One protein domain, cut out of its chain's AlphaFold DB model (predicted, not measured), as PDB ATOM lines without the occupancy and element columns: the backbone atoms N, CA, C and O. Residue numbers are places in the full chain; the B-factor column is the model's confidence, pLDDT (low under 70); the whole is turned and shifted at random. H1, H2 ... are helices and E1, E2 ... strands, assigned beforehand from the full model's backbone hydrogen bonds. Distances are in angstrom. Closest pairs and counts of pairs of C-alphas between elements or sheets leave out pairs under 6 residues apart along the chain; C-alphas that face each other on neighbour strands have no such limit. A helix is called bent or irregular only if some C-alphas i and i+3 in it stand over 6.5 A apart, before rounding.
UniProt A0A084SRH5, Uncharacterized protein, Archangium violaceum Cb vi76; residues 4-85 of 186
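Overview. This is residues 4 to 85 of the 186 residues of an uncharacterized protein of Archangium violaceum Cb vi76 (UniProt A0A084SRH5). A narrow ribbon of two parallel strands, E1 and E2, is covered on one face by helices H2 and H3, side by side; H1 packs on H2, away from the ribbon. The 82 printed residues hold H1, H2, E1, H3, E2 in chain order: mixed, compact, radius of gyration of the C-alphas 12.4 A, spans 36 by 25 by 24 A.

Along the chain. E1, residues 49 to 55, is 19.8 A long; E2, 77 to 83, 19.4 A, ends at C-alpha (-29.955, 28.584, 38.898). H2, 30 to 41, is 16.4 A; H3, 63 to 70, 10.3 A; H1, 4 to 12, 14.1 A, begins at C-alpha (-42.308, 22.765, 48.159) and is irregular, C-alphas 4 and 7 being 7.2 A apart.

Arrangement. N 52 and O 79 of E1 and E2 are within hydrogen-bond range, 2.8 A. E1, H3, E2 form a strand-helix-strand unit, a helix between parallel neighbour strands, with a right-handed crossover. H2 touches H3 at a shallow tilt of 32 degrees, closest C-alphas Ser 30 and Gly 64, 3.9 A. H1 touches H2 at a steep tilt of 58 degrees, closest C-alphas Val 6 and Ala 36, 5.9 A. Every O i to N i+4 pair is within range in H2 and H3, 4 of 5 in H1.

Size, cuts and confidence. The printed part has no cut; the link H1 to H2 is long, 17 residues. Residues 57 to 60 have pLDDT under 70.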
ATOM      1  N   GLY A   4     -41.124  23.617  48.282       89.81
ATOM      2  CA  GLY A   4     -42.308  22.765  48.159       89.81
ATOM      3  C   GLY A   4     -43.209  22.750  49.397       89.81
ATOM      4  O   GLY A   4     -44.376  22.397  49.270       89.81
ATOM      5  N   SER A   5     -42.717  23.163  50.572       93.50
ATOM      6  CA  SER A   5     -43.526  23.199  51.799       93.50
ATOM      7  C   SER A   5     -44.240  24.532  52.016       93.50
ATOM      8  O   SER A   5     -45.142  24.597  52.842       93.50
ATOM      9  N   VAL A   6     -43.895  25.588  51.267       94.25
ATOM     10  CA  VAL A   6     -44.393  26.959  51.493       94.25
ATOM     11  C   VAL A   6     -45.922  27.043  51.540       94.25
ATOM     12  O   VAL A   6     -46.469  27.740  52.392       94.25
ATOM     13  N   LYS A   7     -46.630  26.328  50.655       93.31
ATOM     14  CA  LYS A   7     -48.103  26.321  50.650       93.31
ATOM     15  C   LYS A   7     -48.682  25.728  51.934       93.31
ATOM     16  O   LYS A   7     -49.603  26.311  52.504       93.31
ATOM     17  N   GLU A   8     -48.122  24.613  52.396       94.94
ATOM     18  CA  GLU A   8     -48.553  23.954  53.630       94.94
ATOM     19  C   GLU A   8     -48.228  24.803  54.860       94.94
ATOM     20  O   GLU A   8     -49.073  24.950  55.740       94.94
ATOM     21  N   GLU A   9     -47.059  25.448  54.898       95.69
ATOM     22  CA  GLU A   9     -46.724  26.393  55.971       95.69
ATOM     23  C   GLU A   9     -47.682  27.583  56.009       95.69
ATOM     24  O   GLU A   9     -48.181  27.946  57.072       95.69
ATOM     25  N   ALA A  10     -47.995  28.167  54.848       95.19
ATOM     26  CA  ALA A  10     -48.937  29.275  54.758       95.19
ATOM     27  C   ALA A  10     -50.324  28.861  55.267       95.19
ATOM     28  O   ALA A  10     -50.952  29.592  56.030       95.19
ATOM     29  N   ARG A  11     -50.772  27.653  54.910       95.19
ATOM     30  CA  ARG A  11     -52.024  27.082  55.410       95.19
ATOM     31  C   ARG A  11     -51.988  26.882  56.927       95.19
ATOM     32  O   ARG A  11     -52.947  27.261  57.597       95.19
ATOM     33  N   ARG A  12     -50.903  26.327  57.484       94.94
ATOM     34  CA  ARG A  12     -50.726  26.151  58.939       94.94
ATOM     35  C   ARG A  12     -50.770  27.478  59.690       94.94
ATOM     36  O   ARG A  12     -51.416  27.567  60.728       94.94
ATOM     37  N   ALA A  13     -50.162  28.514  59.121       94.31
ATOM     38  CA  ALA A  13     -50.183  29.870  59.655       94.31
ATOM     39  C   ALA A  13     -51.515  30.611  59.416       94.31
ATOM     40  O   ALA A  13     -51.624  31.781  59.771       94.31
ATOM     41  N   LYS A  14     -52.517  29.964  58.794       95.06
ATOM     42  CA  LYS A  14     -53.789  30.579  58.365       95.06
ATOM     43  C   LYS A  14     -53.576  31.849  57.525       95.06
ATOM     44  O   LYS A  14     -54.388  32.770  57.547       95.06
ATOM     45  N   LEU A  15     -52.476  31.887  56.773       94.12
ATOM     46  CA  LEU A  15     -52.097  33.008  55.928       94.12
ATOM     47  C   LEU A  15     -52.946  33.001  54.658       94.12
ATOM     48  O   LEU A  15     -52.838  32.099  53.823       94.12
ATOM     49  N   VAL A  16     -53.740  34.054  54.483       88.00
ATOM     50  CA  VAL A  16     -54.503  34.282  53.258       88.00
ATOM     51  C   VAL A  16     -53.841  35.395  52.460       88.00
ATOM     52  O   VAL A  16     -53.531  36.459  52.993       88.00
ATOM     53  N   ILE A  17     -53.607  35.140  51.175       86.25
ATOM     54  CA  ILE A  17     -53.113  36.151  50.241       86.25
ATOM     55  C   ILE A  17     -54.262  36.582  49.332       86.25
ATOM     56  O   ILE A  17     -54.964  35.741  48.775       86.25
ATOM     57  N   PHE A  18     -54.433  37.890  49.178       78.38
ATOM     58  CA  PHE A  18     -55.407  38.492  48.274       78.38
ATOM     59  C   PHE A  18     -54.711  39.505  47.363       78.38
ATOM     60  O   PHE A  18     -53.660  40.040  47.720       78.38
ATOM     61  N   GLY A  19     -55.319  39.772  46.207       81.38
ATOM     62  CA  GLY A  19     -54.868  40.793  45.262       81.38
ATOM     63  C   GLY A  19     -53.724  40.362  44.336       81.38
ATOM     64  O   GLY A  19     -52.937  39.461  44.647       81.38
ATOM     65  N   GLY A  20     -53.654  41.030  43.182       83.56
ATOM     66  CA  GLY A  20     -52.581  40.880  42.194       83.56
ATOM     67  C   GLY A  20     -51.279  41.558  42.623       83.56
ATOM     68  O   GLY A  20     -51.115  41.932  43.787       83.56
ATOM     69  N   PHE A  21     -50.338  41.688  41.694       88.38
ATOM     70  CA  PHE A  21     -49.111  42.462  41.882       88.38
ATOM     71  C   PHE A  21     -49.268  43.833  41.220       88.38
ATOM     72  O   PHE A  21     -50.178  44.037  40.415       88.38
ATOM     73  N   LYS A  22     -48.403  44.792  41.574       80.62
ATOM     74  CA  LYS A  22     -48.466  46.157  41.019       80.62
ATOM     75  C   LYS A  22     -48.360  46.171  39.491       80.62
ATOM     76  O   LYS A  22     -49.062  46.944  38.852       80.62
ATOM     77  N   ASP A  23     -47.559  45.268  38.936       79.00
ATOM     78  CA  ASP A  23     -47.256  45.204  37.504       79.00
ATOM     79  C   ASP A  23     -48.174  44.233  36.733       79.00
ATOM     80  O   ASP A  23     -47.880  43.865  35.600       79.00
ATOM     81  N   GLY A  24     -49.294  43.808  37.338       82.38
ATOM     82  CA  GLY A  24     -50.310  42.972  36.692       82.38
ATOM     83  C   GLY A  24     -50.537  41.611  37.367       82.38
ATOM     84  O   GLY A  24     -50.420  41.488  38.596       82.38
ATOM     85  N   PRO A  25     -50.958  40.577  36.606       86.81
ATOM     86  CA  PRO A  25     -51.169  39.248  37.162       86.81
ATOM     87  C   PRO A  25     -49.856  38.658  37.697       86.81
ATOM     88  O   PRO A  25     -48.760  39.015  37.274       86.81
ATOM     89  N   GLY A  26     -49.981  37.752  38.666       88.38
ATOM     90  CA  GLY A  26     -48.822  37.076  39.238       88.38
ATOM     91  C   GLY A  26     -48.204  36.083  38.262       88.38
ATOM     92  O   GLY A  26     -48.882  35.153  37.827       88.38
ATOM     93  N   GLU A  27     -46.911  36.250  38.001       91.88
ATOM     94  CA  GLU A  27     -46.086  35.346  37.202       91.88
ATOM     95  C   GLU A  27     -45.833  34.018  37.925       91.88
ATOM     96  O   GLU A  27     -46.182  33.836  39.103       91.88
ATOM     97  N   GLN A  28     -45.205  33.062  37.239       89.38
ATOM     98  CA  GLN A  28     -44.826  31.792  37.855       89.38
ATOM     99  C   GLN A  28     -44.013  32.017  39.143       89.38
ATOM    100  O   GLN A  28     -43.182  32.909  39.229       89.38
ATOM    101  N   ASP A  29     -44.269  31.206  40.171       91.19
ATOM    102  CA  ASP A  29     -43.649  31.296  41.502       91.19
ATOM    103  C   ASP A  29     -43.988  32.565  42.329       91.19
ATOM    104  O   ASP A  29     -43.840  32.507  43.551       91.19
ATOM    105  N   SER A  30     -44.571  33.629  41.759       93.50
ATOM    106  CA  SER A  30     -44.861  34.906  42.450       93.50
ATOM    107  C   SER A  30     -45.680  34.764  43.736       93.50
ATOM    108  O   SER A  30     -45.265  35.178  44.820       93.50
ATOM    109  N   TYR A  31     -46.830  34.098  43.672       93.56
ATOM    110  CA  TYR A  31     -47.686  33.897  44.840       93.56
ATOM    111  C   TYR A  31     -47.072  32.955  45.880       93.56
ATOM    112  O   TYR A  31     -47.429  33.026  47.058       93.56
ATOM    113  N   ASN A  32     -46.202  32.027  45.474       93.88
ATOM    114  CA  ASN A  32     -45.514  31.152  46.423       93.88
ATOM    115  C   ASN A  32     -44.364  31.907  47.102       93.88
ATOM    116  O   ASN A  32     -44.243  31.851  48.320       93.88
ATOM    117  N   ALA A  33     -43.610  32.703  46.343       95.25
ATOM    118  CA  ALA A  33     -42.609  33.628  46.861       95.25
ATOM    119  C   ALA A  33     -43.229  34.606  47.873       95.25
ATOM    120  O   ALA A  33     -42.778  34.672  49.013       95.25
ATOM    121  N   ARG A  34     -44.346  35.266  47.524       95.81
ATOM    122  CA  ARG A  34     -45.074  36.171  48.435       95.81
ATOM    123  C   ARG A  34     -45.467  35.470  49.740       95.81
ATOM    124  O   ARG A  34     -45.282  36.042  50.811       95.81
ATOM    125  N   ARG A  35     -45.975  34.230  49.680       96.12
ATOM    126  CA  ARG A  35     -46.276  33.432  50.888       96.12
ATOM    127  C   ARG A  35     -45.031  33.201  51.735       96.12
ATOM    128  O   ARG A  35     -45.098  33.386  52.944       96.12
ATOM    129  N   ALA A  36     -43.917  32.817  51.114       96.50
ATOM    130  CA  ALA A  36     -42.670  32.574  51.828       96.50
ATOM    131  C   ALA A  36     -42.182  33.837  52.554       96.50
ATOM    132  O   ALA A  36     -41.848  33.769  53.734       96.50
ATOM    133  N   LEU A  37     -42.208  34.990  51.882       97.06
ATOM    134  CA  LEU A  37     -41.801  36.267  52.472       97.06
ATOM    135  C   LEU A  37     -42.744  36.707  53.605       97.06
ATOM    136  O   LEU A  37     -42.278  37.119  54.663       97.06
ATOM    137  N   LEU A  38     -44.062  36.546  53.444       96.56
ATOM    138  CA  LEU A  38     -45.031  36.826  54.512       96.56
ATOM    139  C   LEU A  38     -44.810  35.933  55.738       96.56
ATOM    140  O   LEU A  38     -44.819  36.432  56.859       96.56
ATOM    141  N   LEU A  39     -44.550  34.637  55.540       96.50
ATOM    142  CA  LEU A  39     -44.210  33.720  56.632       96.50
ATOM    143  C   LEU A  39     -42.970  34.189  57.405       96.50
ATOM    144  O   LEU A  39     -42.984  34.169  58.631       96.50
ATOM    145  N   MET A  40     -41.925  34.647  56.708       96.62
ATOM    146  CA  MET A  40     -40.723  35.181  57.363       96.62
ATOM    147  C   MET A  40     -40.996  36.510  58.083       96.62
ATOM    148  O   MET A  40     -40.454  36.749  59.156       96.62
ATOM    149  N   ALA A  41     -41.862  37.365  57.534       95.94
ATOM    150  CA  ALA A  41     -42.217  38.645  58.153       95.94
ATOM    151  C   ALA A  41     -43.064  38.478  59.431       95.94
ATOM    152  O   ALA A  41     -42.994  39.317  60.333       95.94
ATOM    153  N   MET A  42     -43.849  37.400  59.508       94.44
ATOM    154  CA  MET A  42     -44.663  37.041  60.675       94.44
ATOM    155  C   MET A  42     -43.910  36.210  61.723       94.44
ATOM    156  O   MET A  42     -44.466  35.956  62.789       94.44
ATOM    157  N   ALA A  43     -42.687  35.757  61.438       93.19
ATOM    158  CA  ALA A  43     -41.900  34.991  62.396       93.19
ATOM    159  C   ALA A  43     -41.577  35.836  63.643       93.19
ATOM    160  O   ALA A  43     -41.296  37.030  63.523       93.19
ATOM    161  N   GLU A  44     -41.579  35.206  64.824       92.56
ATOM    162  CA  GLU A  44     -41.261  35.871  66.102       92.56
ATOM    163  C   GLU A  44     -39.895  36.561  66.052       92.56
ATOM    164  O   GLU A  44     -39.757  37.728  66.413       92.56
ATOM    165  N   ARG A  45     -38.893  35.848  65.524       94.19
ATOM    166  CA  ARG A  45     -37.593  36.407  65.171       94.19
ATOM    167  C   ARG A  45     -37.516  36.569  63.660       94.19
ATOM    168  O   ARG A  45     -37.330  35.592  62.933       94.19
ATOM    169  N   ARG A  46     -37.647  37.812  63.202       94.56
ATOM    170  CA  ARG A  46     -37.472  38.160  61.790       94.56
ATOM    171  C   ARG A  46     -35.995  38.025  61.408       94.56
ATOM    172  O   ARG A  46     -35.143  38.416  62.205       94.56
ATOM    173  N   PRO A  47     -35.686  37.463  60.231       95.88
ATOM    174  CA  PRO A  47     -34.319  37.449  59.733       95.88
ATOM    175  C   PRO A  47     -33.924  38.841  59.229       95.88
ATOM    176  O   PRO A  47     -34.801  39.616  58.862       95.88
ATOM    177  N   ASP A  48     -32.627  39.122  59.129       97.00
ATOM    178  CA  ASP A  48     -32.110  40.326  58.456       97.00
ATOM    179  C   ASP A  48     -32.177  40.190  56.921       97.00
ATOM    180  O   ASP A  48     -32.332  41.170  56.187       97.00
ATOM    181  N   ALA A  49     -32.130  38.946  56.431       97.50
ATOM    182  CA  ALA A  49     -32.191  38.601  55.018       97.50
ATOM    183  C   ALA A  49     -32.951  37.294  54.749       97.50
ATOM    184  O   ALA A  49     -32.881  36.333  55.515       97.50
ATOM    185  N   VAL A  50     -33.613  37.224  53.595       97.31
ATOM    186  CA  VAL A  50     -34.225  36.010  53.048       97.31
ATOM    187  C   VAL A  50     -33.629  35.728  51.675       97.31
ATOM    188  O   VAL A  50     -33.793  36.515  50.743       97.31
ATOM    189  N   VAL A  51     -32.971  34.575  51.538       96.31
ATOM    190  CA  VAL A  51     -32.455  34.081  50.254       96.31
ATOM    191  C   VAL A  51     -33.459  33.102  49.650       96.31
ATOM    192  O   VAL A  51     -33.714  32.028  50.202       96.31
ATOM    193  N   MET A  52     -34.039  33.462  48.507       95.00
ATOM    194  CA  MET A  52     -34.907  32.585  47.725       95.00
ATOM    195  C   MET A  52     -34.087  31.889  46.643       95.00
ATOM    196  O   MET A  52     -33.667  32.525  45.681       95.00
ATOM    197  N   MET A  53     -33.892  30.578  46.799       91.56
ATOM    198  CA  MET A  53     -33.176  29.736  45.838       91.56
ATOM    199  C   MET A  53     -34.133  28.871  45.016       91.56
ATOM    200  O   MET A  53     -34.926  28.105  45.578       91.56
ATOM    201  N   ARG A  54     -34.032  28.957  43.688       89.56
ATOM    202  CA  ARG A  54     -34.786  28.141  42.727       89.56
ATOM    203  C   ARG A  54     -33.869  27.603  41.641       89.56
ATOM    204  O   ARG A  54     -32.996  28.317  41.174       89.56
ATOM    205  N   ASP A  55     -34.117  26.372  41.214       85.62
ATOM    206  CA  ASP A  55     -33.660  25.918  39.901       85.62
ATOM    207  C   ASP A  55     -34.613  26.477  38.850       85.62
ATOM    208  O   ASP A  55     -35.824  26.509  39.093       85.62
ATOM    209  N   GLY A  56     -34.077  26.914  37.716       75.25
ATOM    210  CA  GLY A  56     -34.846  27.453  36.605       75.25
ATOM    211  C   GLY A  56     -35.718  26.383  35.965       75.25
ATOM    212  O   GLY A  56     -36.911  26.588  35.749       75.25
ATOM    213  N   ASP A  57     -35.159  25.207  35.664       69.12
ATOM    214  CA  ASP A  57     -35.730  24.328  34.636       69.12
ATOM    215  C   ASP A  57     -36.134  25.145  33.365       69.12
ATOM    216  O   ASP A  57     -36.001  26.361  33.276       69.12
ATOM    217  N   ALA A  58     -36.587  24.521  32.283       55.06
ATOM    218  CA  ALA A  58     -36.752  25.236  31.003       55.06
ATOM    219  C   ALA A  58     -37.961  26.212  30.927       55.06
ATOM    220  O   ALA A  58     -38.400  26.530  29.825       55.06
ATOM    221  N   GLN A  59     -38.561  26.616  32.054       60.72
ATOM    222  CA  GLN A  59     -39.783  27.439  32.075       60.72
ATOM    223  C   GLN A  59     -39.859  28.480  33.195       60.72
ATOM    224  O   GLN A  59     -40.767  29.305  33.137       60.72
ATOM    225  N   ARG A  60     -38.981  28.457  34.209       69.38
ATOM    226  CA  ARG A  60     -39.069  29.451  35.285       69.38
ATOM    227  C   ARG A  60     -38.239  30.662  34.938       69.38
ATOM    228  O   ARG A  60     -37.037  30.560  34.731       69.38
ATOM    229  N   ASP A  61     -38.918  31.793  34.953       79.19
ATOM    230  CA  ASP A  61     -38.318  33.112  34.923       79.19
ATOM    231  C   ASP A  61     -38.204  33.660  36.357       79.19
ATOM    232  O   ASP A  61     -38.947  33.287  37.275       79.19
ATOM    233  N   ARG A  62     -37.260  34.575  36.543       90.06
ATOM    234  CA  ARG A  62     -37.030  35.364  37.745       90.06
ATOM    235  C   ARG A  62     -38.198  36.307  38.042       90.06
ATOM    236  O   ARG A  62     -38.444  36.590  39.216       90.06
ATOM    237  N   ALA A  63     -38.950  36.729  37.020       91.88
ATOM    238  CA  ALA A  63     -39.998  37.751  37.108       91.88
ATOM    239  C   ALA A  63     -40.963  37.570  38.292       91.88
ATOM    240  O   ALA A  63     -41.227  38.517  39.031       91.88
ATOM    241  N   GLY A  64     -41.451  36.354  38.560       92.56
ATOM    242  CA  GLY A  64     -42.358  36.141  39.692       92.56
ATOM    243  C   GLY A  64     -41.691  36.285  41.063       92.56
ATOM    244  O   GLY A  64     -42.303  36.792  42.006       92.56
ATOM    245  N   LEU A  65     -40.421  35.896  41.191       94.31
ATOM    246  CA  LEU A  65     -39.646  36.127  42.414       94.31
ATOM    247  C   LEU A  65     -39.440  37.630  42.642       94.31
ATOM    248  O   LEU A  65     -39.552  38.105  43.775       94.31
ATOM    249  N   GLU A  66     -39.203  38.384  41.569       95.38
ATOM    250  CA  GLU A  66     -39.055  39.838  41.617       95.38
ATOM    251  C   GLU A  66     -40.367  40.543  41.943       95.38
ATOM    252  O   GLU A  66     -40.371  41.432  42.792       95.38
ATOM    253  N   GLN A  67     -41.489  40.101  41.367       94.81
ATOM    254  CA  GLN A  67     -42.821  40.584  41.728       94.81
ATOM    255  C   GLN A  67     -43.067  40.441  43.233       94.81
ATOM    256  O   GLN A  67     -43.529  41.378  43.877       94.81
ATOM    257  N   ALA A  68     -42.713  39.298  43.831       95.12
ATOM    258  CA  ALA A  68     -42.840  39.106  45.274       95.12
ATOM    259  C   ALA A  68     -41.895  39.995  46.088       95.12
ATOM    260  O   ALA A  68     -42.321  40.569  47.090       95.12
ATOM    261  N   ARG A  69     -40.639  40.153  45.658       95.81
ATOM    262  CA  ARG A  69     -39.686  41.079  46.285       95.81
ATOM    263  C   ARG A  69     -40.193  42.524  46.250       95.81
ATOM    264  O   ARG A  69     -40.109  43.207  47.264       95.81
ATOM    265  N   ASN A  70     -40.741  42.964  45.122       95.06
ATOM    266  CA  ASN A  70     -41.141  44.352  44.878       95.06
ATOM    267  C   ASN A  70     -42.585  44.661  45.318       95.06
ATOM    268  O   ASN A  70     -42.991  45.825  45.340       95.06
ATOM    269  N   ASP A  71     -43.359  43.636  45.691       92.31
ATOM    270  CA  ASP A  71     -44.764  43.745  46.105       92.31
ATOM    271  C   ASP A  71     -44.978  44.794  47.204       92.31
ATOM    272  O   ASP A  71     -45.947  45.557  47.191       92.31
ATOM    273  N   ARG A  72     -44.057  44.832  48.171       91.06
ATOM    274  CA  ARG A  72     -44.103  45.708  49.343       91.06
ATOM    275  C   ARG A  72     -42.717  45.891  49.944       91.06
ATOM    276  O   ARG A  72     -41.798  45.133  49.655       91.06
ATOM    277  N   SER A  73     -42.601  46.853  50.850       93.88
ATOM    278  CA  SER A  73     -41.433  46.965  51.719       93.88
ATOM    279  C   SER A  73     -41.402  45.789  52.695       93.88
ATOM    280  O   SER A  73     -42.299  45.635  53.526       93.88
ATOM    281  N   TRP A  74     -40.377  44.951  52.575       96.44
ATOM    282  CA  TRP A  74     -40.122  43.849  53.498       96.44
ATOM    283  C   TRP A  74     -39.268  44.323  54.679       96.44
ATOM    284  O   TRP A  74     -38.438  45.213  54.505       96.44
ATOM    285  N   PRO A  75     -39.423  43.728  55.876       96.75
ATOM    286  CA  PRO A  75     -38.604  44.069  57.042       96.75
ATOM    287  C   PRO A  75     -37.182  43.473  56.984       96.75
ATOM    288  O   PRO A  75     -36.497  43.456  57.998       96.75
ATOM    289  N   PHE A  76     -36.768  42.946  55.830       97.31
ATOM    290  CA  PHE A  76     -35.494  42.274  55.582       97.31
ATOM    291  C   PHE A  76     -35.091  42.426  54.117       97.31
ATOM    292  O   PHE A  76     -35.928  42.727  53.259       97.31
ATOM    293  N   GLN A  77     -33.823  42.157  53.814       97.75
ATOM    294  CA  GLN A  77     -33.359  42.068  52.433       97.75
ATOM    295  C   GLN A  77     -33.866  40.787  51.769       97.75
ATOM    296  O   GLN A  77     -33.893  39.721  52.379       97.75
ATOM    297  N   VAL A  78     -34.261  40.884  50.500       97.81
ATOM    298  CA  VAL A  78     -34.706  39.733  49.706       97.81
ATOM    299  C   VAL A  78     -33.713  39.510  48.576       97.81
ATOM    300  O   VAL A  78     -33.617  40.323  47.657       97.81
ATOM    301  N   ILE A  79     -32.989  38.397  48.660       97.69
ATOM    302  CA  ILE A  79     -31.978  37.968  47.695       97.69
ATOM    303  C   ILE A  79     -32.583  36.856  46.846       97.69
ATOM    304  O   ILE A  79     -33.188  35.919  47.373       97.69
ATOM    305  N   ILE A  80     -32.421  36.952  45.530       96.56
ATOM    306  CA  ILE A  80     -32.956  35.979  44.579       96.56
ATOM    307  C   ILE A  80     -31.796  35.259  43.898       96.56
ATOM    308  O   ILE A  80     -30.950  35.887  43.260       96.56
ATOM    309  N   GLY A  81     -31.783  33.933  44.011       95.06
ATOM    310  CA  GLY A  81     -30.914  33.062  43.234       95.06
ATOM    311  C   GLY A  81     -31.738  32.109  42.377       95.06
ATOM    312  O   GLY A  81     -32.450  31.246  42.897       95.06
ATOM    313  N   LEU A  82     -31.632  32.278  41.061       94.19
ATOM    314  CA  LEU A  82     -32.238  31.408  40.061       94.19
ATOM    315  C   LEU A  82     -31.117  30.688  39.314       94.19
ATOM    316  O   LEU A  82     -30.341  31.320  38.604       94.19
ATOM    317  N   ALA A  83     -30.989  29.383  39.527       92.25
ATOM    318  CA  ALA A  83     -29.955  28.584  38.898       92.25
ATOM    319  C   ALA A  83     -30.435  28.019  37.564       92.25
ATOM    320  O   ALA A  83     -31.328  27.176  37.531       92.25
ATOM    321  N   GLU A  84     -29.816  28.446  36.470       91.19
ATOM    322  CA  GLU A  84     -30.208  28.073  35.115       91.19
ATOM    323  C   GLU A  84     -29.163  27.165  34.449       91.19
ATOM    324  O   GLU A  84     -27.987  27.522  34.363       91.19
ATOM    325  N   PRO A  85     -29.556  25.983  33.946       88.25
ATOM    326  CA  PRO A  85     -30.851  25.323  34.138       88.25
ATOM    327  C   PRO A  85     -31.060  24.749  35.552       88.25
ATOM    328  O   PRO A  85     -32.207  24.547  35.954       88.25
TER     329      PRO A  85